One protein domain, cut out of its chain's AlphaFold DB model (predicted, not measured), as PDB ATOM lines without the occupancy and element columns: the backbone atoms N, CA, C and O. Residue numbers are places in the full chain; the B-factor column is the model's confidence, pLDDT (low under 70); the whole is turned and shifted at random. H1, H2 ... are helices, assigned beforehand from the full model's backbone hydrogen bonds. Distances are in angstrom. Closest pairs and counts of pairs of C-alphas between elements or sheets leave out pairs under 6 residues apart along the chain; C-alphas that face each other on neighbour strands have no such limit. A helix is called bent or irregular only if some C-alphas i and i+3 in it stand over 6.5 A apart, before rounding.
ATOM      1  N   GLU A 112      -8.337  18.046 156.989       93.06
ATOM      2  CA  GLU A 112      -8.490  17.972 155.541       93.06
ATOM      3  C   GLU A 112      -9.214  16.689 155.122       93.06
ATOM      4  O   GLU A 112     -10.174  16.751 154.359       93.06
ATOM      5  N   GLN A 113      -8.830  15.538 155.680       92.06
ATOM      6  CA  GLN A 113      -9.489  14.250 155.447       92.06
ATOM      7  C   GLN A 113     -10.987  14.301 155.770       92.06
ATOM      8  O   GLN A 113     -11.822  13.958 154.932       92.06
ATOM      9  N   ARG A 114     -11.341  14.779 156.966       93.31
ATOM     10  CA  ARG A 114     -12.737  14.870 157.418       93.31
ATOM     11  C   ARG A 114     -13.569  15.781 156.525       93.31
ATOM     12  O   ARG A 114     -14.670  15.410 156.120       93.31
ATOM     13  N   HIS A 115     -13.049  16.963 156.213       93.38
ATOM     14  CA  HIS A 115     -13.784  17.959 155.437       93.38
ATOM     15  C   HIS A 115     -13.852  17.613 153.947       93.38
ATOM     16  O   HIS A 115     -14.886  17.860 153.329       93.38
ATOM     17  N   ASN A 116     -12.833  16.963 153.379       91.75
ATOM     18  CA  ASN A 116     -12.911  16.404 152.027       91.75
ATOM     19  C   ASN A 116     -13.953  15.281 151.947       91.75
ATOM     20  O   ASN A 116     -14.790  15.299 151.045       91.75
ATOM     21  N   LEU A 117     -13.977  14.370 152.926       92.94
ATOM     22  CA  LEU A 117     -15.008  13.334 153.007       92.94
ATOM     23  C   LEU A 117     -16.412  13.947 153.100       92.94
ATOM     24  O   LEU A 117     -17.327  13.515 152.403       92.94
ATOM     25  N   TRP A 118     -16.593  14.991 153.915       93.94
ATOM     26  CA  TRP A 118     -17.867  15.708 153.993       93.94
ATOM     27  C   TRP A 118     -18.251  16.388 152.680       93.94
ATOM     28  O   TRP A 118     -19.409  16.311 152.273       93.94
ATOM     29  N   ARG A 119     -17.291  17.012 151.989       91.62
ATOM     30  CA  ARG A 119     -17.503  17.665 150.690       91.62
ATOM     31  C   ARG A 119     -18.009  16.687 149.632       91.62
ATOM     32  O   ARG A 119     -18.859  17.059 148.830       91.62
ATOM     33  N   GLU A 120     -17.513  15.454 149.636       91.56
ATOM     34  CA  GLU A 120     -17.967  14.401 148.723       91.56
ATOM     35  C   GLU A 120     -19.305  13.787 149.158       91.56
ATOM     36  O   GLU A 120     -20.180  13.536 148.329       91.56
ATOM     37  N   LEU A 121     -19.497  13.583 150.464       93.19
ATOM     38  CA  LEU A 121     -20.696  12.959 151.020       93.19
ATOM     39  C   LEU A 121     -21.927  13.870 150.946       93.19
ATOM     40  O   LEU A 121     -23.020  13.414 150.605       93.19
ATOM     41  N   LYS A 122     -21.777  15.157 151.271       92.94
ATOM     42  CA  LYS A 122     -22.892  16.101 151.412       92.94
ATOM     43  C   LYS A 122     -23.788  16.161 150.163       92.94
ATOM     44  O   LYS A 122     -24.999  16.018 150.333       92.94
ATOM     45  N   PRO A 123     -23.272  16.291 148.923       92.19
ATOM     46  CA  PRO A 123     -24.105  16.282 147.718       92.19
ATOM     47  C   PRO A 123     -24.934  15.003 147.547       92.19
ATOM     48  O   PRO A 123     -26.087  15.071 147.124       92.19
ATOM     49  N   ILE A 124     -24.381  13.841 147.915       92.56
ATOM     50  CA  ILE A 124     -25.093  12.556 147.854       92.56
ATOM     51  C   ILE A 124     -26.277  12.583 148.825       92.56
ATOM     52  O   ILE A 124     -27.408  12.299 148.430       92.56
ATOM     53  N   LEU A 125     -26.047  13.001 150.070       92.19
ATOM     54  CA  LEU A 125     -27.103  13.086 151.084       92.19
ATOM     55  C   LEU A 125     -28.165  14.141 150.736       92.19
ATOM     56  O   LEU A 125     -29.360  13.914 150.939       92.19
ATOM     57  N   MET A 126     -27.751  15.276 150.166       91.00
ATOM     58  CA  MET A 126     -28.670  16.307 149.677       91.00
ATOM     59  C   MET A 126     -29.546  15.785 148.533       91.00
ATOM     60  O   MET A 126     -30.735  16.096 148.495       91.00
ATOM     61  N   SER A 127     -29.001  14.955 147.635       90.81
ATOM     62  CA  SER A 127     -29.793  14.343 146.560       90.81
ATOM     63  C   SER A 127     -30.903  13.442 147.112       90.81
ATOM     64  O   SER A 127     -32.059  13.600 146.732       90.81
ATOM     65  N   TRP A 128     -30.600  12.605 148.109       89.75
ATOM     66  CA  TRP A 128     -31.608  11.765 148.761       89.75
ATOM     67  C   TRP A 128     -32.622  12.571 149.567       89.75
ATOM     68  O   TRP A 128     -33.799  12.229 149.590       89.75
ATOM     69  N   THR A 129     -32.200  13.670 150.192       86.81
ATOM     70  CA  THR A 129     -33.126  14.596 150.862       86.81
ATOM     71  C   THR A 129     -34.092  15.225 149.857       86.81
ATOM     72  O   THR A 129     -35.289  15.328 150.128       86.81
ATOM     73  N   SER A 130     -33.603  15.603 148.673       85.88
ATOM     74  CA  SER A 130     -34.457  16.079 147.583       85.88
ATOM     75  C   SER A 130     -35.435  14.992 147.128       85.88
ATOM     76  O   SER A 130     -36.606  15.298 146.915       85.88
ATOM     77  N   ASP A 131     -35.000  13.739 147.005       84.81
ATOM     78  CA  ASP A 131     -35.890  12.629 146.639       84.81
ATOM     79  C   ASP A 131     -36.982  12.413 147.699       84.81
ATOM     80  O   ASP A 131     -38.159  12.298 147.360       84.81
ATOM     81  N   LEU A 132     -36.622  12.481 148.986       83.00
ATOM     82  CA  LEU A 132     -37.576  12.431 150.099       83.00
ATOM     83  C   LEU A 132     -38.596  13.574 150.048       83.00
ATOM     84  O   LEU A 132     -39.759  13.366 150.370       83.00
ATOM     85  N   SER A 133     -38.179  14.772 149.633       78.44
ATOM     86  CA  SER A 133     -39.064  15.941 149.555       78.44
ATOM     87  C   SER A 133     -40.123  15.860 148.455       78.44
ATOM     88  O   SER A 133     -41.123  16.570 148.518       78.44
ATOM     89  N   ARG A 134     -39.899  15.020 147.438       81.12
ATOM     90  CA  ARG A 134     -40.808  14.831 146.298       81.12
ATOM     91  C   ARG A 134     -41.795  13.687 146.512       81.12
ATOM     92  O   ARG A 134     -42.668  13.486 145.677       81.12
ATOM     93  N   CYS A 135     -41.623  12.935 147.594       79.19
ATOM     94  CA  CYS A 135     -42.441  11.785 147.915       79.19
ATOM     95  C   CYS A 135     -43.636  12.219 148.777       79.19
ATOM     96  O   CYS A 135     -43.456  12.673 149.907       79.19
ATOM     97  N   GLU A 136     -44.846  12.106 148.229       77.12
ATOM     98  CA  GLU A 136     -46.096  12.428 148.936       77.12
ATOM     99  C   GLU A 136     -46.649  11.217 149.711       77.12
ATOM    100  O   GLU A 136     -47.405  11.389 150.669       77.12
ATOM    101  N   GLU A 137     -46.258   9.997 149.329       83.25
ATOM    102  CA  GLU A 137     -46.739   8.752 149.930       83.25
ATOM    103  C   GLU A 137     -45.871   8.318 151.123       83.25
ATOM    104  O   GLU A 137     -44.661   8.116 151.014       83.25
ATOM    105  N   GLU A 138     -46.494   8.124 152.289       80.12
ATOM    106  CA  GLU A 138     -45.793   7.796 153.541       80.12
ATOM    107  C   GLU A 138     -45.055   6.440 153.489       80.12
ATOM    108  O   GLU A 138     -43.957   6.299 154.043       80.12
ATOM    109  N   ASP A 139     -45.618   5.462 152.775       80.56
ATOM    110  CA  ASP A 139     -45.018   4.138 152.585       80.56
ATOM    111  C   ASP A 139     -43.760   4.207 151.704       80.56
ATOM    112  O   ASP A 139     -42.715   3.644 152.047       80.56
ATOM    113  N   GLU A 140     -43.820   4.952 150.598       81.06
ATOM    114  CA  GLU A 140     -42.680   5.170 149.705       81.06
ATOM    115  C   GLU A 140     -41.586   5.997 150.403       81.06
ATOM    116  O   GLU A 140     -40.401   5.663 150.331       81.06
ATOM    117  N   LEU A 141     -41.965   7.009 151.185       80.31
ATOM    118  CA  LEU A 141     -41.040   7.810 151.987       80.31
ATOM    119  C   LEU A 141     -40.307   6.956 153.031       80.31
ATOM    120  O   LEU A 141     -39.091   7.084 153.209       80.31
ATOM    121  N   SER A 142     -41.020   6.037 153.684       81.69
ATOM    122  CA  SER A 142     -40.437   5.070 154.619       81.69
ATOM    123  C   SER A 142     -39.477   4.106 153.915       81.69
ATOM    124  O   SER A 142     -38.390   3.831 154.432       81.69
ATOM    125  N   MET A 143     -39.819   3.637 152.709       83.69
ATOM    126  CA  MET A 143     -38.917   2.818 151.895       83.69
ATOM    127  C   MET A 143     -37.640   3.571 151.506       83.69
ATOM    128  O   MET A 143     -36.548   3.007 151.610       83.69
ATOM    129  N   ILE A 144     -37.734   4.835 151.087       83.38
ATOM    130  CA  ILE A 144     -36.561   5.647 150.730       83.38
ATOM    131  C   ILE A 144     -35.692   5.896 151.968       83.38
ATOM    132  O   ILE A 144     -34.480   5.693 151.904       83.38
ATOM    133  N   LYS A 145     -36.283   6.239 153.122       84.56
ATOM    134  CA  LYS A 145     -35.528   6.433 154.376       84.56
ATOM    135  C   LYS A 145     -34.776   5.178 154.806       84.56
ATOM    136  O   LYS A 145     -33.594   5.266 155.126       84.56
ATOM    137  N   ASN A 146     -35.422   4.013 154.755       86.25
ATOM    138  CA  ASN A 146     -34.797   2.731 155.104       86.25
ATOM    139  C   ASN A 146     -33.688   2.313 154.127       86.25
ATOM    140  O   ASN A 146     -32.841   1.490 154.458       86.25
ATOM    141  N   ASN A 147     -33.673   2.890 152.928       87.00
ATOM    142  CA  ASN A 147     -32.664   2.639 151.911       87.00
ATOM    143  C   ASN A 147     -31.391   3.484 152.081       87.00
ATOM    144  O   ASN A 147     -30.405   3.219 151.396       87.00
ATOM    145  N   ILE A 148     -31.390   4.493 152.951       90.56
ATOM    146  CA  ILE A 148     -30.222   5.341 153.210       90.56
ATOM    147  C   ILE A 148     -29.328   4.627 154.235       90.56
ATOM    148  O   ILE A 148     -29.485   4.801 155.444       90.56
ATOM    149  N   THR A 149     -28.409   3.787 153.749       91.94
ATOM    150  CA  THR A 149     -27.487   2.959 154.555       91.94
ATOM    151  C   THR A 149     -26.017   3.279 154.263       91.94
ATOM    152  O   THR A 149     -25.707   3.967 153.286       91.94
ATOM    153  N   ILE A 150     -25.095   2.758 155.087       90.88
ATOM    154  CA  ILE A 150     -23.649   2.846 154.820       90.88
ATOM    155  C   ILE A 150     -23.307   2.186 153.480       90.88
ATOM    156  O   ILE A 150     -22.594   2.798 152.687       90.88
ATOM    157  N   GLU A 151     -23.849   1.002 153.166       91.12
ATOM    158  CA  GLU A 151     -23.510   0.330 151.904       91.12
ATOM    159  C   GLU A 151     -23.926   1.168 150.689       91.12
ATOM    160  O   GLU A 151     -23.174   1.267 149.719       91.12
ATOM    161  N   LYS A 152     -25.089   1.833 150.745       91.00
ATOM    162  CA  LYS A 152     -25.525   2.734 149.667       91.00
ATOM    163  C   LYS A 152     -24.638   3.965 149.528       91.00
ATOM    164  O   LYS A 152     -24.417   4.422 148.408       91.00
ATOM    165  N   VAL A 153     -24.131   4.502 150.638       92.19
ATOM    166  CA  VAL A 153     -23.162   5.605 150.604       92.19
ATOM    167  C   VAL A 153     -21.866   5.148 149.938       92.19
ATOM    168  O   VAL A 153     -21.391   5.820 149.027       92.19
ATOM    169  N   LEU A 154     -21.336   3.983 150.312       91.94
ATOM    170  CA  LEU A 154     -20.098   3.442 149.739       91.94
ATOM    171  C   LEU A 154     -20.233   3.123 148.243       91.94
ATOM    172  O   LEU A 154     -19.309   3.370 147.476       91.94
ATOM    173  N   GLN A 155     -21.407   2.679 147.784       91.81
ATOM    174  CA  GLN A 155     -21.687   2.528 146.348       91.81
ATOM    175  C   GLN A 155     -21.614   3.856 145.575       91.81
ATOM    176  O   GLN A 155     -21.345   3.857 144.374       91.81
ATOM    177  N   LYS A 156     -21.883   4.988 146.239       90.88
ATOM    178  CA  LYS A 156     -21.828   6.336 145.653       90.88
ATOM    179  C   LYS A 156     -20.485   7.041 145.884       90.88
ATOM    180  O   LYS A 156     -20.200   7.998 145.170       90.88
ATOM    181  N   LEU A 157     -19.661   6.549 146.811       89.69
ATOM    182  CA  LEU A 157     -18.306   7.022 147.110       89.69
ATOM    183  C   LEU A 157     -17.272   5.931 146.772       89.69
ATOM    184  O   LEU A 157     -16.715   5.310 147.676       89.69
ATOM    185  N   PRO A 158     -16.971   5.692 145.481       76.50
ATOM    186  CA  PRO A 158     -16.178   4.536 145.049       76.50
ATOM    187  C   PRO A 158     -14.727   4.534 145.559       76.50
ATOM    188  O   PRO A 158     -14.090   3.486 145.572       76.50
ATOM    189  N   ASN A 159     -14.208   5.688 145.987       83.94
ATOM    190  CA  ASN A 159     -12.847   5.834 146.512       83.94
ATOM    191  C   ASN A 159     -12.785   5.806 148.050       83.94
ATOM    192  O   ASN A 159     -11.732   6.066 148.625       83.94
ATOM    193  N   THR A 160     -13.902   5.520 148.722       88.12
ATOM    194  CA  THR A 160     -14.001   5.449 150.182       88.12
ATOM    195  C   THR A 160     -14.355   4.027 150.604       88.12
ATOM    196  O   THR A 160     -15.171   3.366 149.969       88.12
ATOM    197  N   ASN A 161     -13.749   3.548 151.689       90.25
ATOM    198  CA  ASN A 161     -14.117   2.280 152.314       90.25
ATOM    199  C   ASN A 161     -14.914   2.515 153.606       90.25
ATOM    200  O   ASN A 161     -15.002   3.636 154.118       90.25
ATOM    201  N   GLU A 162     -15.519   1.445 154.116       90.25
ATOM    202  CA  GLU A 162     -16.335   1.504 155.326       90.25
ATOM    203  C   GLU A 162     -15.531   1.983 156.538       90.25
ATOM    204  O   GLU A 162     -15.966   2.898 157.236       90.25
ATOM    205  N   ASP A 163     -14.334   1.431 156.742       88.88
ATOM    206  CA  ASP A 163     -13.476   1.766 157.882       88.88
ATOM    207  C   ASP A 163     -13.135   3.259 157.934       88.88
ATOM    208  O   ASP A 163     -13.217   3.875 158.994       88.88
ATOM    209  N   TYR A 164     -12.815   3.868 156.791       90.00
ATOM    210  CA  TYR A 164     -12.508   5.293 156.682       90.00
ATOM    211  C   TYR A 164     -13.718   6.166 157.031       90.00
ATOM    212  O   TYR A 164     -13.602   7.150 157.764       90.00
ATOM    213  N   LEU A 165     -14.906   5.782 156.556       91.06
ATOM    214  CA  LEU A 165     -16.148   6.481 156.872       91.06
ATOM    215  C   LEU A 165     -16.490   6.366 158.366       91.06
ATOM    216  O   LEU A 165     -16.879   7.351 159.000       91.06
ATOM    217  N   LEU A 166     -16.297   5.180 158.948       89.88
ATOM    218  CA  LEU A 166     -16.545   4.917 160.364       89.88
ATOM    219  C   LEU A 166     -15.518   5.590 161.285       89.88
ATOM    220  O   LEU A 166     -15.888   6.086 162.353       89.88
ATOM    221  N   ASP A 167     -14.262   5.699 160.859       89.19
ATOM    222  CA  ASP A 167     -13.202   6.420 161.570       89.19
ATOM    223  C   ASP A 167     -13.500   7.917 161.729       89.19
ATOM    224  O   ASP A 167     -13.022   8.567 162.669       89.19
ATOM    225  N   HIS A 168     -14.346   8.458 160.855       91.62
ATOM    226  CA  HIS A 168     -14.818   9.838 160.891       91.62
ATOM    227  C   HIS A 168     -16.299   9.964 161.289       91.62
ATOM    228  O   HIS A 168     -16.859  11.060 161.224       91.62
ATOM    229  N   ALA A 169     -16.928   8.893 161.790       91.06
ATOM    230  CA  ALA A 169     -18.370   8.851 162.042       91.06
ATOM    231  C   ALA A 169     -18.877   9.930 163.006       91.06
ATOM    232  O   ALA A 169     -19.943  10.494 162.778       91.06
ATOM    233  N   GLN A 170     -18.121  10.243 164.067       91.62
ATOM    234  CA  GLN A 170     -18.486  11.314 165.003       91.62
ATOM    235  C   GLN A 170     -18.578  12.664 164.287       91.62
ATOM    236  O   GLN A 170     -19.566  13.374 164.447       91.62
ATOM    237  N   PHE A 171     -17.569  12.991 163.480       92.50
ATOM    238  CA  PHE A 171     -17.529  14.242 162.737       92.50
ATOM    239  C   PHE A 171     -18.683  14.321 161.729       92.50
ATOM    240  O   PHE A 171     -19.416  15.305 161.721       92.50
ATOM    241  N   LEU A 172     -18.901  13.264 160.939       93.56
ATOM    242  CA  LEU A 172     -19.985  13.223 159.953       93.56
ATOM    243  C   LEU A 172     -21.366  13.332 160.608       93.56
ATOM    244  O   LEU A 172     -22.223  14.066 160.124       93.56
ATOM    245  N   TYR A 173     -21.577  12.634 161.726       93.12
ATOM    246  CA  TYR A 173     -22.812  12.722 162.503       93.12
ATOM    247  C   TYR A 173     -23.081  14.160 162.964       93.12
ATOM    248  O   TYR A 173     -24.185  14.668 162.774       93.12
ATOM    249  N   ASP A 174     -22.069  14.825 163.525       91.81
ATOM    250  CA  ASP A 174     -22.201  16.200 164.005       91.81
ATOM    251  C   ASP A 174     -22.462  17.181 162.850       91.81
ATOM    252  O   ASP A 174     -23.327  18.046 162.983       91.81
ATOM    253  N   GLN A 175     -21.795  17.015 161.702       92.81
ATOM    254  CA  GLN A 175     -22.028  17.842 160.511       92.81
ATOM    255  C   GLN A 175     -23.455  17.691 159.966       92.81
ATOM    256  O   GLN A 175     -24.114  18.693 159.693       92.81
ATOM    257  N   ILE A 176     -23.975  16.459 159.876       92.19
ATOM    258  CA  ILE A 176     -25.360  16.216 159.435       92.19
ATOM    259  C   ILE A 176     -26.361  16.886 160.379       92.19
ATOM    260  O   ILE A 176     -27.360  17.433 159.917       92.19
ATOM    261  N   LEU A 177     -26.110  16.855 161.692       89.75
ATOM    262  CA  LEU A 177     -26.985  17.499 162.673       89.75
ATOM    263  C   LEU A 177     -26.938  19.027 162.607       89.75
ATOM    264  O   LEU A 177     -27.977  19.663 162.776       89.75
ATOM    265  N   GLN A 178     -25.752  19.605 162.415       89.12
ATOM    266  CA  GLN A 178     -25.556  21.055 162.382       89.12
ATOM    267  C   GLN A 178     -26.112  21.683 161.101       89.12
ATOM    268  O   GLN A 178     -26.668  22.778 161.149       89.12
ATOM    269  N   ASP A 179     -26.010  20.989 159.969       87.44
ATOM    270  CA  ASP A 179     -26.461  21.484 158.669       87.44
ATOM    271  C   ASP A 179     -27.952  21.203 158.422       87.44
ATOM    272  O   ASP A 179     -28.351  20.560 157.449       87.44
ATOM    273  N   THR A 180     -28.810  21.687 159.323       84.06
ATOM    274  CA  THR A 180     -30.263  21.503 159.207       84.06
ATOM    275  C   THR A 180     -30.805  22.083 157.906       84.06
ATOM    276  O   THR A 180     -31.658  21.460 157.288       84.06
ATOM    277  N   SER A 181     -30.258  23.216 157.454       84.56
ATOM    278  CA  SER A 181     -30.696  23.911 156.240       84.56
ATOM    279  C   SER A 181     -30.571  23.070 154.967       84.56
ATOM    280  O   SER A 181     -31.461  23.111 154.118       84.56
ATOM    281  N   SER A 182     -29.502  22.274 154.840       86.25
ATOM    282  CA  SER A 182     -29.282  21.434 153.656       86.25
ATOM    283  C   SER A 182     -30.128  20.158 153.676       86.25
ATOM    284  O   SER A 182     -30.363  19.571 152.621       86.25
ATOM    285  N   PHE A 183     -30.574  19.724 154.860       87.31
ATOM    286  CA  PHE A 183     -31.303  18.464 155.057       87.31
ATOM    287  C   PHE A 183     -32.773  18.646 155.468       87.31
ATOM    288  O   PHE A 183     -33.476  17.668 155.731       87.31
ATOM    289  N   SER A 184     -33.251  19.886 155.535       84.19
ATOM    290  CA  SER A 184     -34.651  20.242 155.759       84.19
ATOM    291  C   SER A 184     -35.433  20.327 154.448       84.19
ATOM    292  O   SER A 184     -34.909  20.767 153.426       84.19
ATOM    293  N   ILE A 185     -36.719  19.977 154.493       77.81
ATOM    294  CA  ILE A 185     -37.663  20.245 153.397       77.81
ATOM    295  C   ILE A 185     -38.189  21.677 153.550       77.81
ATOM    296  O   ILE A 185     -38.329  22.174 154.667       77.81
ATOM    297  N   HIS A 186     -38.500  22.348 152.439       68.56
ATOM    298  CA  HIS A 186     -39.039  23.709 152.455       68.56
ATOM    299  C   HIS A 186     -40.285  23.812 153.354       68.56
ATOM    300  O   HIS A 186     -41.291  23.148 153.111       68.56
ATOM    301  N   GLY A 187     -40.204  24.636 154.404       63.91
ATOM    302  CA  GLY A 187     -41.284  24.826 155.381       63.91
ATOM    303  C   GLY A 187     -41.268  23.879 156.589       63.91
ATOM    304  O   GLY A 187     -42.192  23.939 157.396       63.91
ATOM    305  N   SER A 188     -40.246  23.030 156.742       73.62
ATOM    306  CA  SER A 188     -40.071  22.154 157.905       73.62
ATOM    307  C   SER A 188     -38.678  22.304 158.505       73.62
ATOM    308  O   SER A 188     -37.689  22.109 157.811       73.62
ATOM    309  N   ASP A 189     -38.590  22.539 159.814       74.69
ATOM    310  CA  ASP A 189     -37.310  22.547 160.544       74.69
ATOM    311  C   ASP A 189     -36.783  21.124 160.830       74.69
ATOM    312  O   ASP A 189     -35.771  20.932 161.510       74.69
ATOM    313  N   VAL A 190     -37.477  20.092 160.337       82.62
ATOM    314  CA  VAL A 190     -37.114  18.694 160.564       82.62
ATOM    315  C   VAL A 190     -36.060  18.259 159.552       82.62
ATOM    316  O   VAL A 190     -36.332  18.120 158.358       82.62
ATOM    317  N   ASN A 191     -34.866  17.961 160.065       85.69
ATOM    318  CA  ASN A 191     -33.793  17.321 159.315       85.69
ATOM    319  C   ASN A 191     -34.220  15.902 158.890       85.69
ATOM    320  O   ASN A 191     -34.440  15.031 159.732       85.69
ATOM    321  N   GLN A 192     -34.341  15.660 157.584       84.62
ATOM    322  CA  GLN A 192     -34.850  14.398 157.035       84.62
ATOM    323  C   GLN A 192     -33.866  13.238 157.115       84.62
ATOM    324  O   GLN A 192     -34.283  12.082 157.035       84.62
ATOM    325  N   MET A 193     -32.582  13.531 157.315       87.62
ATOM    326  CA  MET A 193     -31.569  12.509 157.565       87.62
ATOM    327  C   MET A 193     -31.727  11.889 158.957       87.62
ATOM    328  O   MET A 193     -31.195  10.805 159.219       87.62
ATOM    329  N   MET A 194     -32.490  12.539 159.846       83.44
ATOM    330  CA  MET A 194     -32.863  11.963 161.131       83.44
ATOM    331  C   MET A 194     -33.669  10.685 160.926       83.44
ATOM    332  O   MET A 194     -34.603  10.630 160.130       83.44
ATOM    333  N   ASN A 195     -33.327   9.666 161.710       81.88
ATOM    334  CA  ASN A 195     -33.939   8.338 161.665       81.88
ATOM    335  C   ASN A 195     -33.647   7.533 160.386       81.88
ATOM    336  O   ASN A 195     -34.329   6.546 160.123       81.88
ATOM    337  N   THR A 196     -32.625   7.908 159.613       89.75
ATOM    338  CA  THR A 196     -32.090   7.034 158.559       89.75
ATOM    339  C   THR A 196     -31.160   5.971 159.159       89.75
ATOM    340  O   THR A 196     -30.443   6.272 160.124       89.75
ATOM    341  N   PRO A 197     -31.114   4.744 158.603       92.12
ATOM    342  CA  PRO A 197     -30.161   3.717 159.026       92.12
ATOM    343  C   PRO A 197     -28.709   4.204 159.022       92.12
ATOM    344  O   PRO A 197     -27.987   3.942 159.978       92.12
ATOM    345  N   LEU A 198     -28.305   4.996 158.022       92.50
ATOM    346  CA  LEU A 198     -26.992   5.644 157.967       92.50
ATOM    347  C   LEU A 198     -26.690   6.424 159.250       92.50
ATOM    348  O   LEU A 198     -25.648   6.217 159.872       92.50
ATOM    349  N   LEU A 199     -27.590   7.321 159.666       91.50
ATOM    350  CA  LEU A 199     -27.353   8.162 160.835       91.50
ATOM    351  C   LEU A 199     -27.333   7.338 162.132       91.50
ATOM    352  O   LEU A 199     -26.567   7.661 163.043       91.50
ATOM    353  N   PHE A 200     -28.121   6.259 162.216       90.19
ATOM    354  CA  PHE A 200     -28.031   5.301 163.322       90.19
ATOM    355  C   PHE A 200     -26.663   4.616 163.365       90.19
ATOM    356  O   PHE A 200     -26.015   4.636 164.412       90.19
ATOM    357  N   SER A 201     -26.173   4.101 162.235       90.12
ATOM    358  CA  SER A 201     -24.853   3.473 162.152       90.12
ATOM    359  C   SER A 201     -23.732   4.452 162.512       90.12
ATOM    360  O   SER A 201     -22.841   4.107 163.290       90.12
ATOM    361  N   LEU A 202     -23.784   5.700 162.033       91.81
ATOM    362  CA  LEU A 202     -22.817   6.732 162.422       91.81
ATOM    363  C   LEU A 202     -22.873   7.006 163.933       91.81
ATOM    364  O   LEU A 202     -21.836   7.063 164.598       91.81
ATOM    365  N   LYS A 203     -24.080   7.109 164.504       90.50
ATOM    366  CA  LYS A 203     -24.287   7.356 165.936       90.50
ATOM    367  C   LYS A 203     -23.750   6.229 166.818       90.50
ATOM    368  O   LYS A 203     -23.197   6.512 167.878       90.50
ATOM    369  N   GLU A 204     -23.920   4.974 166.418       87.50
ATOM    370  CA  GLU A 204     -23.416   3.818 167.170       87.50
ATOM    371  C   GLU A 204     -21.892   3.701 167.107       87.50
ATOM    372  O   GLU A 204     -21.250   3.326 168.089       87.50
ATOM    373  N   ASN A 205     -21.294   4.045 165.966       83.00
ATOM    374  CA  ASN A 205     -19.853   3.917 165.764       83.00
ATOM    375  C   ASN A 205     -19.047   5.111 166.299       83.00
ATOM    376  O   ASN A 205     -17.848   4.974 166.537       83.00
ATOM    377  N   ARG A 206     -19.697   6.241 166.610       75.31
ATOM    378  CA  ARG A 206     -19.034   7.472 167.080       75.31
ATOM    379  C   ARG A 206     -18.189   7.326 168.359       75.31
ATOM    380  O   ARG A 206     -17.321   8.155 168.619       75.31
ATOM    381  N   PHE A 207     -18.410   6.270 169.152       67.00
ATOM    382  CA  PHE A 207     -17.683   6.017 170.406       67.00
ATOM    383  C   PHE A 207     -16.773   4.784 170.399       67.00
ATOM    384  O   PHE A 207     -15.946   4.649 171.305       67.00
ATOM    385  N   LYS A 208     -16.857   3.908 169.389       64.94
ATOM    386  CA  LYS A 208     -16.185   2.594 169.429       64.94
ATOM    387  C   LYS A 208     -14.652   2.689 169.455       64.94
ATOM    388  O   LYS A 208     -13.987   1.818 170.006       64.94
ATOM    389  N   LYS A 209     -14.068   3.787 168.957       56.28
ATOM    390  CA  LYS A 209     -12.607   3.991 168.979       56.28
ATOM    391  C   LYS A 209     -12.062   4.450 170.344       56.28
ATOM    392  O   LYS A 209     -10.912   4.154 170.659       56.28
TER     393      LYS A 209
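What this domain is: This is residues 112 to 209 of the 348 residues of the protein "Predicted protein" of Naegleria gruberi (UniProt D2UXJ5). One long helix, H1, runs along most of the length of an elongated body, and six shorter helices fold back and forth over one side of it. The chain turns back at the end of H1 through H2, H3 and H4, runs out again through H5, H6 and a long loop, and returns with H7, which covers the side away from H1, between H3 and H5. The printed part has 98 residues with seven named helices, H1 to H7 in order along the chain, and no named strand; its class is all helix. It is compact, with a radius of gyration of the C-alphas of 13.1 A and spans of 38 by 23 by 23 A.

Where its parts are: H1, residues 112 to 133, begins at C-alpha 112 (-8.490, 17.972, 155.541) and is 31.2 A long. It has a kink of 31 degrees near residue 123 and is neither bent nor irregular, but only just: C-alphas 120 and 123 are 6.5 A apart. H2 is residues 138 to 146, 12.2 A; H3 is residues 150 to 156, 10.0 A; H4 is residues 162 to 167, 8.5 A. H5, residues 169 to 178, measures 14.2 A, and H6, residues 180 to 183, 5.2 A. H7, residues 197 to 205, measures 12.3 A and ends at C-alpha 205 (-19.853, 3.917, 165.764).

How they stand to each other: H1 is the hub, touching four helices. With residue 132 alone it only just touches H2, by 3 pairs of C-alphas within 8 A, the closest Leu 132 and Leu 141 at 6.1 A; the two form a helical hairpin at a shallow tilt of 17 degrees, opposite ways. With residues 121 to 124 alone it only just touches H3, also by 3 pairs, about perpendicular at 86 degrees; the closest C-alphas are those of Ile 124 and Lys 156, 7.4 A. With residues 114 to 118 alone it only just touches H5, again by 3 pairs, the closest C-alphas Trp 118 and Leu 172 at 6.8 A. With residues 125 to 129 alone it touches H6, the closest C-alphas Thr 129 and Phe 183 at 6.0 A. H7 is apart from H1 but touches H5 at a steep tilt of 54 degrees, opposite ways; the closest C-alphas are those of Ala 169 and Leu 202, 4.9 A. H4 touches no helix but is near H1, H3 and H7. Every O i to N i+4 pair is within hydrogen-bond range in H2, H3, H4, H5 and H7, and 16 of 18 in H1; H6 is too short for such a pair.

The domain as a whole: The two C-alphas farthest apart are those of Glu 136 and Lys 209, 39.9 A. The printed part has no cut. The link from H6 to H7, residues 184 to 196, is long; the others are tight. The mean pLDDT of the printed part is 86.5, and residues 186 to 187 and 207 to 209 are under 70.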